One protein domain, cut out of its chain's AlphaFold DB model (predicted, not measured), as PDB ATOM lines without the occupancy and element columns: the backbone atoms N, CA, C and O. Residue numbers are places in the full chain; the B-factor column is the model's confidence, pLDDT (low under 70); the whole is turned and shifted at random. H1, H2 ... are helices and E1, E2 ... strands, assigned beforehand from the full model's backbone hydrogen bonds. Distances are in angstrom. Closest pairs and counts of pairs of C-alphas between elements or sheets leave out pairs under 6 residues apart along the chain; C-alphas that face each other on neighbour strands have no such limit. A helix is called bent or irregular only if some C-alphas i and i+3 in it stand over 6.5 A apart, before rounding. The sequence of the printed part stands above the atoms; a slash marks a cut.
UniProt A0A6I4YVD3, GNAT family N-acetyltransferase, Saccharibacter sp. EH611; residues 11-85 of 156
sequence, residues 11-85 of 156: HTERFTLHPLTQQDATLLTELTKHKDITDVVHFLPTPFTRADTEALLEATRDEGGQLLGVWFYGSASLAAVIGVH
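What this domain is: This is residues 11 to 85 of the 156 residues of the protein "GNAT family N-acetyltransferase" of Saccharibacter sp. EH611 (UniProt A0A6I4YVD3). A small three-stranded sheet, E1 E2 E3, lies to one side of two steeply tilted helices, H1 and H3, which graze it; short H2 and the loop after it lie away from the sheet. The 75 printed residues run E1 H1 H2 H3 E2 E3, mixed helices and strands, the sheet antiparallel. The whole is compact, radius of gyration of the C-alphas 12.2 A, spanning 35 by 29 by 21 A.

Where its parts are: Find C-alpha 15 at (27.953, -15.060, -42.104), where E1, residues 15 to 19, begins. Next come H1, 22 to 33, irregular with C-alphas 23 and 26 7.3 A apart; H2, 35 to 38; H3, 50 to 62, 18.3 A long; E2, 66 to 72, 19.7 A. E3, 80 to 84, ends at (27.903, -31.719, -47.763).

How they stand to each other: Between the antiparallel neighbours E1 and E2, N 16 and O 71 are within hydrogen-bond range at 2.8 A, and in the hairpin E2 and E3, N 70 and O 80 are within it at 2.8 A. H1 touches H3, closest C-alphas Thr 29 and Arg 50, 5.7 A, at a steep tilt of 62 degrees, opposite ways. Every O i to N i+4 pair is within range in H3, 6 of 8 in H1; H2 is too short.

The domain as a whole: The printed part has no cut; the H2 to H3 link is long, and pLDDT is under 70 in 28 residues, among them 32 to 46.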
ATOM      1  N   HIS A  11      23.202 -16.601 -47.347       70.00
ATOM      2  CA  HIS A  11      23.489 -15.435 -46.534       70.00
ATOM      3  C   HIS A  11      22.642 -15.502 -45.273       70.00
ATOM      4  O   HIS A  11      21.445 -15.778 -45.332       70.00
ATOM      5  N   THR A  12      23.272 -15.248 -44.133       67.38
ATOM      6  CA  THR A  12      22.587 -15.055 -42.853       67.38
ATOM      7  C   THR A  12      22.807 -13.626 -42.378       67.38
ATOM      8  O   THR A  12      23.392 -12.815 -43.093       67.38
ATOM      9  N   GLU A  13      22.387 -13.317 -41.157       63.25
ATOM     10  CA  GLU A  13      22.684 -12.036 -40.515       63.25
ATOM     11  C   GLU A  13      24.165 -11.869 -40.139       63.25
ATOM     12  O   GLU A  13      24.637 -10.746 -39.995       63.25
ATOM     13  N   ARG A  14      24.923 -12.967 -39.982       53.00
ATOM     14  CA  ARG A  14      26.285 -12.926 -39.406       53.00
ATOM     15  C   ARG A  14      27.372 -13.504 -40.305       53.00
ATOM     16  O   ARG A  14      28.543 -13.173 -40.133       53.00
ATOM     17  N   PHE A  15      27.004 -14.368 -41.243       67.19
ATOM     18  CA  PHE A  15      27.953 -15.060 -42.104       67.19
ATOM     19  C   PHE A  15      27.370 -15.382 -43.478       67.19
ATOM     20  O   PHE A  15      26.148 -15.451 -43.662       67.19
ATOM     21  N   THR A  16      28.271 -15.654 -44.413       78.31
ATOM     22  CA  THR A  16      27.985 -16.250 -45.712       78.31
ATOM     23  C   THR A  16      28.477 -17.689 -45.750       78.31
ATOM     24  O   THR A  16      29.456 -18.054 -45.098       78.31
ATOM     25  N   LEU A  17      27.770 -18.514 -46.511       75.19
ATOM     26  CA  LEU A  17      28.141 -19.886 -46.814       75.19
ATOM     27  C   LEU A  17      28.118 -20.047 -48.325       75.19
ATOM     28  O   LEU A  17      27.089 -19.787 -48.940       75.19
ATOM     29  N   HIS A  18      29.203 -20.498 -48.937       83.50
ATOM     30  CA  HIS A  18      29.190 -20.787 -50.370       83.50
ATOM     31  C   HIS A  18      30.136 -21.927 -50.736       83.50
ATOM     32  O   HIS A  18      31.028 -22.262 -49.951       83.50
ATOM     33  N   PRO A  19      29.943 -22.549 -51.913       83.94
ATOM     34  CA  PRO A  19      30.846 -23.577 -52.399       83.94
ATOM     35  C   PRO A  19      32.297 -23.114 -52.403       83.94
ATOM     36  O   PRO A  19      32.602 -22.027 -52.898       83.94
ATOM     37  N   LEU A  20      33.173 -23.967 -51.877       84.19
ATOM     38  CA  LEU A  20      34.606 -23.817 -52.056       84.19
ATOM     39  C   LEU A  20      34.982 -24.229 -53.472       84.19
ATOM     40  O   LEU A  20      34.505 -25.226 -54.024       84.19
ATOM     41  N   THR A  21      35.871 -23.443 -54.050       86.62
ATOM     42  CA  THR A  21      36.428 -23.654 -55.376       86.62
ATOM     43  C   THR A  21      37.925 -23.914 -55.275       86.62
ATOM     44  O   THR A  21      38.539 -23.759 -54.220       86.62
ATOM     45  N   GLN A  22      38.545 -24.261 -56.402       85.25
ATOM     46  CA  GLN A  22      40.001 -24.401 -56.470       85.25
ATOM     47  C   GLN A  22      40.742 -23.091 -56.127       85.25
ATOM     48  O   GLN A  22      41.897 -23.127 -55.715       85.25
ATOM     49  N   GLN A  23      40.085 -21.927 -56.242       86.19
ATOM     50  CA  GLN A  23      40.664 -20.637 -55.840       86.19
ATOM     51  C   GLN A  23      40.782 -20.504 -54.316       86.19
ATOM     52  O   GLN A  23      41.682 -19.828 -53.822       86.19
ATOM     53  N   ASP A  24      39.936 -21.214 -53.569       86.38
ATOM     54  CA  ASP A  24      39.908 -21.194 -52.106       86.38
ATOM     55  C   ASP A  24      40.871 -22.216 -51.487       86.38
ATOM     56  O   ASP A  24      40.978 -22.314 -50.262       86.38
ATOM     57  N   ALA A  25      41.605 -22.968 -52.318       82.12
ATOM     58  CA  ALA A  25      42.487 -24.039 -51.868       82.12
ATOM     59  C   ALA A  25      43.524 -23.551 -50.843       82.12
ATOM     60  O   ALA A  25      43.816 -24.250 -49.873       82.12
ATOM     61  N   THR A  26      44.039 -22.329 -51.009       81.94
ATOM     62  CA  THR A  26      44.970 -21.716 -50.051       81.94
ATOM     63  C   THR A  26      44.300 -21.449 -48.702       81.94
ATOM     64  O   THR A  26      44.876 -21.779 -47.671       81.94
ATOM     65  N   LEU A  27      43.073 -20.915 -48.691       82.00
ATOM     66  CA  LEU A  27      42.333 -20.627 -47.456       82.00
ATOM     67  C   LEU A  27      41.998 -21.909 -46.689       82.00
ATOM     68  O   LEU A  27      42.147 -21.957 -45.470       82.00
ATOM     69  N   LEU A  28      41.596 -22.961 -47.403       78.69
ATOM     70  CA  LEU A  28      41.339 -24.268 -46.810       78.69
ATOM     71  C   LEU A  28      42.634 -24.921 -46.300       78.69
ATOM     72  O   LEU A  28      42.664 -25.425 -45.179       78.69
ATOM     73  N   THR A  29      43.730 -24.844 -47.056       78.56
ATOM     74  CA  THR A  29      45.041 -25.341 -46.604       78.56
ATOM     75  C   THR A  29      45.469 -24.659 -45.301       78.56
ATOM     76  O   THR A  29      45.849 -25.344 -44.354       78.56
ATOM     77  N   GLU A  30      45.374 -23.327 -45.221       77.56
ATOM     78  CA  GLU A  30      45.727 -22.566 -44.013       77.56
ATOM     79  C   GLU A  30      44.809 -22.886 -42.829       77.56
ATOM     80  O   GLU A  30      45.308 -23.113 -41.727       77.56
ATOM     81  N   LEU A  31      43.494 -23.015 -43.048       71.44
ATOM     82  CA  LEU A  31      42.565 -23.430 -41.994       71.44
ATOM     83  C   LEU A  31      42.982 -24.784 -41.397       71.44
ATOM     84  O   LEU A  31      43.047 -24.946 -40.183       71.44
ATOM     85  N   THR A  32      43.322 -25.752 -42.246       66.12
ATOM     86  CA  THR A  32      43.653 -27.121 -41.818       66.12
ATOM     87  C   THR A  32      45.046 -27.231 -41.175       66.12
ATOM     88  O   THR A  32      45.308 -28.176 -40.433       66.12
ATOM     89  N   LYS A  33      45.943 -26.257 -41.406       65.50
ATOM     90  CA  LYS A  33      47.256 -26.154 -40.737       65.50
ATOM     91  C   LYS A  33      47.155 -25.763 -39.263       65.50
ATOM     92  O   LYS A  33      48.127 -25.947 -38.526       65.50
ATOM     93  N   HIS A  34      46.012 -25.246 -38.809       61.91
ATOM     94  CA  HIS A  34      45.776 -25.084 -37.380       61.91
ATOM     95  C   HIS A  34      45.750 -26.465 -36.719       61.91
ATOM     96  O   HIS A  34      44.922 -27.318 -37.040       61.91
ATOM     97  N   LYS A  35      46.690 -26.677 -35.792       47.91
ATOM     98  CA  LYS A  35      46.951 -27.960 -35.123       47.91
ATOM     99  C   LYS A  35      45.694 -28.599 -34.500       47.91
ATOM    100  O   LYS A  35      45.596 -29.817 -34.439       47.91
ATOM    101  N   ASP A  36      44.703 -27.791 -34.127       50.94
ATOM    102  CA  ASP A  36      43.448 -28.246 -33.514       50.94
ATOM    103  C   ASP A  36      42.465 -28.918 -34.504       50.94
ATOM    104  O   ASP A  36      41.514 -29.572 -34.075       50.94
ATOM    105  N   ILE A  37      42.680 -28.792 -35.822       50.62
ATOM    106  CA  ILE A  37      41.804 -29.347 -36.876       50.62
ATOM    107  C   ILE A  37      42.344 -30.678 -37.427       50.62
ATOM    108  O   ILE A  37      41.578 -31.623 -37.631       50.62
ATOM    109  N   THR A  38      43.660 -30.799 -37.619       45.31
ATOM    110  CA  THR A  38      44.312 -32.030 -38.114       45.31
ATOM    111  C   THR A  38      44.266 -33.180 -37.106       45.31
ATOM    112  O   THR A  38      44.129 -34.334 -37.510       45.31
ATOM    113  N   ASP A  39      44.262 -32.879 -35.804       43.09
ATOM    114  CA  ASP A  39      44.195 -33.885 -34.735       43.09
ATOM    115  C   ASP A  39      42.803 -34.581 -34.635       43.09
ATOM    116  O   ASP A  39      42.677 -35.633 -34.005       43.09
ATOM    117  N   VAL A  40      41.748 -34.040 -35.274       41.50
ATOM    118  CA  VAL A  40      40.348 -34.528 -35.169       41.50
ATOM    119  C   VAL A  40      39.849 -35.228 -36.444       41.50
ATOM    120  O   VAL A  40      38.922 -36.043 -36.390       41.50
ATOM    121  N   VAL A  41      40.465 -34.953 -37.596       50.44
ATOM    122  CA  VAL A  41      40.030 -35.446 -38.911       50.44
ATOM    123  C   VAL A  41      41.025 -36.488 -39.438       50.44
ATOM    124  O   VAL A  41      41.820 -36.231 -40.334       50.44
ATOM    125  N   HIS A  42      40.966 -37.701 -38.878       48.47
ATOM    126  CA  HIS A  42      41.927 -38.800 -39.103       48.47
ATOM    127  C   HIS A  42      42.079 -39.314 -40.554       48.47
ATOM    128  O   HIS A  42      42.871 -40.225 -40.783       48.47
ATOM    129  N   PHE A  43      41.324 -38.791 -41.526       56.16
ATOM    130  CA  PHE A  43      41.449 -39.170 -42.939       56.16
ATOM    131  C   PHE A  43      42.298 -38.195 -43.771       56.16
ATOM    132  O   PHE A  43      42.559 -38.484 -44.936       56.16
ATOM    133  N   LEU A  44      42.720 -37.056 -43.207       57.34
ATOM    134  CA  LEU A  44      43.544 -36.074 -43.916       57.34
ATOM    135  C   LEU A  44      45.047 -36.354 -43.700       57.34
ATOM    136  O   LEU A  44      45.461 -36.626 -42.570       57.34
ATOM    137  N   PRO A  45      45.884 -36.293 -44.753       58.03
ATOM    138  CA  PRO A  45      47.328 -36.496 -44.636       58.03
ATOM    139  C   PRO A  45      47.997 -35.390 -43.807       58.03
ATOM    140  O   PRO A  45      47.528 -34.256 -43.762       58.03
ATOM    141  N   THR A  46      49.114 -35.717 -43.148       63.00
ATOM    142  CA  THR A  46      49.948 -34.753 -42.409       63.00
ATOM    143  C   THR A  46      51.395 -34.825 -42.921       63.00
ATOM    144  O   THR A  46      51.998 -35.896 -42.826       63.00
ATOM    145  N   PRO A  47      51.981 -33.725 -43.438       71.31
ATOM    146  CA  PRO A  47      51.391 -32.389 -43.559       71.31
ATOM    147  C   PRO A  47      50.272 -32.342 -44.611       71.31
ATOM    148  O   PRO A  47      50.407 -32.934 -45.674       71.31
ATOM    149  N   PHE A  48      49.196 -31.607 -44.318       73.31
ATOM    150  CA  PHE A  48      48.134 -31.344 -45.288       73.31
ATOM    151  C   PHE A  48      48.584 -30.224 -46.225       73.31
ATOM    152  O   PHE A  48      48.853 -29.097 -45.794       73.31
ATOM    153  N   THR A  49      48.734 -30.546 -47.503       82.19
ATOM    154  CA  THR A  49      49.260 -29.636 -48.515       82.19
ATOM    155  C   THR A  49      48.147 -29.039 -49.370       82.19
ATOM    156  O   THR A  49      46.990 -29.464 -49.356       82.19
ATOM    157  N   ARG A  50      48.515 -28.052 -50.190       81.31
ATOM    158  CA  ARG A  50      47.613 -27.513 -51.209       81.31
ATOM    159  C   ARG A  50      47.167 -28.586 -52.208       81.31
ATOM    160  O   ARG A  50      46.001 -28.597 -52.578       81.31
ATOM    161  N   ALA A  51      48.053 -29.511 -52.585       80.94
ATOM    162  CA  ALA A  51      47.703 -30.617 -53.478       80.94
ATOM    163  C   ALA A  51      46.642 -31.538 -52.852       80.94
ATOM    164  O   ALA A  51      45.720 -31.970 -53.537       80.94
ATOM    165  N   ASP A  52      46.717 -31.769 -51.538       78.00
ATOM    166  CA  ASP A  52      45.710 -32.553 -50.814       78.00
ATOM    167  C   ASP A  52      44.361 -31.828 -50.750       78.00
ATOM    168  O   ASP A  52      43.310 -32.457 -50.845       78.00
ATOM    169  N   THR A  53      44.376 -30.495 -50.650       81.25
ATOM    170  CA  THR A  53      43.159 -29.676 -50.734       81.25
ATOM    171  C   THR A  53      42.499 -29.776 -52.106       81.25
ATOM    172  O   THR A  53      41.289 -29.980 -52.199       81.25
ATOM    173  N   GLU A  54      43.286 -29.642 -53.170       84.44
ATOM    174  CA  GLU A  54      42.799 -29.733 -54.548       84.44
ATOM    175  C   GLU A  54      42.219 -31.128 -54.824       84.44
ATOM    176  O   GLU A  54      41.115 -31.239 -55.361       84.44
ATOM    177  N   ALA A  55      42.905 -32.181 -54.361       81.88
ATOM    178  CA  ALA A  55      42.437 -33.561 -54.437       81.88
ATOM    179  C   ALA A  55      41.160 -33.799 -53.615       81.88
ATOM    180  O   ALA A  55      40.265 -34.502 -54.073       81.88
ATOM    181  N   LEU A  56      41.036 -33.196 -52.429       78.62
ATOM    182  CA  LEU A  56      39.843 -33.301 -51.587       78.62
ATOM    183  C   LEU A  56      38.625 -32.623 -52.230       78.62
ATOM    184  O   LEU A  56      37.527 -33.184 -52.202       78.62
ATOM    185  N   LEU A  57      38.803 -31.431 -52.808       82.44
ATOM    186  CA  LEU A  57      37.747 -30.718 -53.531       82.44
ATOM    187  C   LEU A  57      37.282 -31.509 -54.758       82.44
ATOM    188  O   LEU A  57      36.077 -31.597 -55.005       82.44
ATOM    189  N   GLU A  58      38.223 -32.107 -55.492       84.06
ATOM    190  CA  GLU A  58      37.925 -32.930 -56.664       84.06
ATOM    191  C   GLU A  58      37.221 -34.231 -56.271       84.06
ATOM    192  O   GLU A  58      36.131 -34.504 -56.759       84.06
ATOM    193  N   ALA A  59      37.762 -34.977 -55.303       76.50
ATOM    194  CA  ALA A  59      37.157 -36.215 -54.815       76.50
ATOM    195  C   ALA A  59      35.740 -35.976 -54.270       76.50
ATOM    196  O   ALA A  59      34.810 -36.717 -54.585       76.50
ATOM    197  N   THR A  60      35.546 -34.894 -53.508       73.94
ATOM    198  CA  THR A  60      34.222 -34.508 -53.004       73.94
ATOM    199  C   THR A  60      33.249 -34.228 -54.149       73.94
ATOM    200  O   THR A  60      32.107 -34.687 -54.100       73.94
ATOM    201  N   ARG A  61      33.695 -33.520 -55.195       78.38
ATOM    202  CA  ARG A  61      32.897 -33.224 -56.393       78.38
ATOM    203  C   ARG A  61      32.573 -34.484 -57.196       78.38
ATOM    204  O   ARG A  61      31.420 -34.662 -57.585       78.38
ATOM    205  N   ASP A  62      33.547 -35.365 -57.407       76.62
ATOM    206  CA  ASP A  62      33.398 -36.630 -58.135       76.62
ATOM    207  C   ASP A  62      32.416 -37.585 -57.446       76.62
ATOM    208  O   ASP A  62      31.617 -38.273 -58.096       76.62
ATOM    209  N   GLU A  63      32.404 -37.572 -56.113       69.56
ATOM    210  CA  GLU A  63      31.420 -38.279 -55.292       69.56
ATOM    211  C   GLU A  63      30.024 -37.627 -55.313       69.56
ATOM    212  O   GLU A  63      29.047 -38.201 -54.809       69.56
ATOM    213  N   GLY A  64      29.898 -36.454 -55.940       64.50
ATOM    214  CA  GLY A  64      28.676 -35.657 -56.031       64.50
ATOM    215  C   GLY A  64      28.351 -34.883 -54.752       64.50
ATOM    216  O   GLY A  64      27.196 -34.514 -54.542       64.50
ATOM    217  N   GLY A  65      29.332 -34.699 -53.870       71.25
ATOM    218  CA  GLY A  65      29.255 -33.821 -52.711       71.25
ATOM    219  C   GLY A  65      29.788 -32.423 -53.001       71.25
ATOM    220  O   GLY A  65      30.238 -32.110 -54.104       71.25
ATOM    221  N   GLN A  66      29.730 -31.570 -51.985       76.50
ATOM    222  CA  GLN A  66      30.265 -30.217 -52.056       76.50
ATOM    223  C   GLN A  66      30.829 -29.802 -50.700       76.50
ATOM    224  O   GLN A  66      30.213 -30.055 -49.664       76.50
ATOM    225  N   LEU A  67      31.989 -29.149 -50.701       78.12
ATOM    226  CA  LEU A  67      32.497 -28.472 -49.514       78.12
ATOM    227  C   LEU A  67      32.008 -27.028 -49.536       78.12
ATOM    228  O   LEU A  67      32.218 -26.315 -50.517       78.12
ATOM    229  N   LEU A  68      31.344 -26.607 -48.465       76.31
ATOM    230  CA  LEU A  68      30.865 -25.241 -48.306       76.31
ATOM    231  C   LEU A  68      31.740 -24.521 -47.284       76.31
ATOM    232  O   LEU A  68      31.897 -25.003 -46.163       76.31
ATOM    233  N   GLY A  69      32.307 -23.382 -47.663       78.19
ATOM    234  CA  GLY A  69      33.077 -22.530 -46.764       78.19
ATOM    235  C   GLY A  69      32.176 -21.530 -46.049       78.19
ATOM    236  O   GLY A  69      31.218 -21.031 -46.637       78.19
ATOM    237  N   VAL A  70      32.473 -21.243 -44.784       74.00
ATOM    238  CA  VAL A  70      31.770 -20.250 -43.960       74.00
ATOM    239  C   VAL A  70      32.675 -19.039 -43.751       74.00
ATOM    240  O   VAL A  70      33.810 -19.201 -43.302       74.00
ATOM    241  N   TRP A  71      32.158 -17.832 -43.975       82.31
ATOM    242  CA  TRP A  71      32.856 -16.573 -43.692       82.31
ATOM    243  C   TRP A  71      31.981 -15.629 -42.877       82.31
ATOM    244  O   TRP A  71      30.828 -15.388 -43.225       82.31
ATOM    245  N   PHE A  72      32.532 -15.040 -41.815       72.88
ATOM    246  CA  PHE A  72      31.870 -13.935 -41.119       72.88
ATOM    247  C   PHE A  72      31.940 -12.656 -41.957       72.88
ATOM    248  O   PHE A  72      32.958 -12.381 -42.597       72.88
ATOM    249  N   TYR A  73      30.887 -11.838 -41.919       70.25
ATOM    250  CA  TYR A  73      30.925 -10.539 -42.591       70.25
ATOM    251  C   TYR A  73      32.073  -9.670 -42.060       70.25
ATOM    252  O   TYR A  73      32.296  -9.583 -40.854       70.25
ATOM    253  N   GLY A  74      32.803  -9.027 -42.974       75.19
ATOM    254  CA  GLY A  74      33.962  -8.191 -42.643       75.19
ATOM    255  C   GLY A  74      35.269  -8.957 -42.408       75.19
ATOM    256  O   GLY A  74      36.282  -8.326 -42.117       75.19
ATOM    257  N   SER A  75      35.279 -10.285 -42.565       71.75
ATOM    258  CA  SER A  75      36.486 -11.112 -42.487       71.75
ATOM    259  C   SER A  75      36.797 -11.766 -43.831       71.75
ATOM    260  O   SER A  75      35.925 -12.353 -44.465       71.75
ATOM    261  N   ALA A  76      38.066 -11.719 -44.239       75.94
ATOM    262  CA  ALA A  76      38.567 -12.478 -45.387       75.94
ATOM    263  C   ALA A  76      38.980 -13.917 -45.015       75.94
ATOM    264  O   ALA A  76      39.310 -14.716 -45.888       75.94
ATOM    265  N   SER A  77      38.988 -14.250 -43.721       74.88
ATOM    266  CA  SER A  77      39.419 -15.564 -43.235       74.88
ATOM    267  C   SER A  77      38.270 -16.565 -43.275       74.88
ATOM    268  O   SER A  77      37.158 -16.256 -42.841       74.88
ATOM    269  N   LEU A  78      38.559 -17.777 -43.752       70.94
ATOM    270  CA  LEU A  78      37.634 -18.905 -43.720       70.94
ATOM    271  C   LEU A  78      37.422 -19.346 -42.267       70.94
ATOM    272  O   LEU A  78      38.380 -19.682 -41.575       70.94
ATOM    273  N   ALA A  79      36.177 -19.332 -41.800       68.12
ATOM    274  CA  ALA A  79      35.837 -19.638 -40.414       68.12
ATOM    275  C   ALA A  79      35.564 -21.133 -40.186       68.12
ATOM    276  O   ALA A  79      35.874 -21.660 -39.120       68.12
ATOM    277  N   ALA A  80      34.966 -21.815 -41.169       59.91
ATOM    278  CA  ALA A  80      34.659 -23.242 -41.099       59.91
ATOM    279  C   ALA A  80      34.422 -23.840 -42.493       59.91
ATOM    280  O   ALA A  80      34.160 -23.114 -43.453       59.91
ATOM    281  N   VAL A  81      34.454 -25.174 -42.582       65.12
ATOM    282  CA  VAL A  81      34.060 -25.929 -43.780       65.12
ATOM    283  C   VAL A  81      33.017 -26.974 -43.425       65.12
ATOM    284  O   VAL A  81      33.195 -27.759 -42.496       65.12
ATOM    285  N   ILE A  82      31.932 -26.999 -44.194       63.81
ATOM    286  CA  ILE A  82      30.855 -27.974 -44.077       63.81
ATOM    287  C   ILE A  82      30.935 -28.907 -45.279       63.81
ATOM    288  O   ILE A  82      30.658 -28.517 -46.414       63.81
ATOM    289  N   GLY A  83      31.308 -30.158 -45.016       68.06
ATOM    290  CA  GLY A  83      31.243 -31.219 -46.008       68.06
ATOM    291  C   GLY A  83      29.804 -31.661 -46.217       68.06
ATOM    292  O   GLY A  83      29.249 -32.415 -45.418       68.06
ATOM    293  N   VAL A  84      29.198 -31.218 -47.312       56.62
ATOM    294  CA  VAL A  84      27.903 -31.719 -47.763       56.62
ATOM    295  C   VAL A  84      28.173 -32.923 -48.645       56.62
ATOM    296  O   VAL A  84      28.120 -32.876 -49.872       56.62
ATOM    297  N   HIS A  85      28.498 -34.031 -47.986       59.81
ATOM    298  CA  HIS A  85      28.511 -35.317 -48.652       59.81
ATOM    299  C   HIS A  85      27.109 -35.902 -48.604       59.81
ATOM    300  O   HIS A  85      26.454 -35.890 -47.558       59.81
TER     301      HIS A  85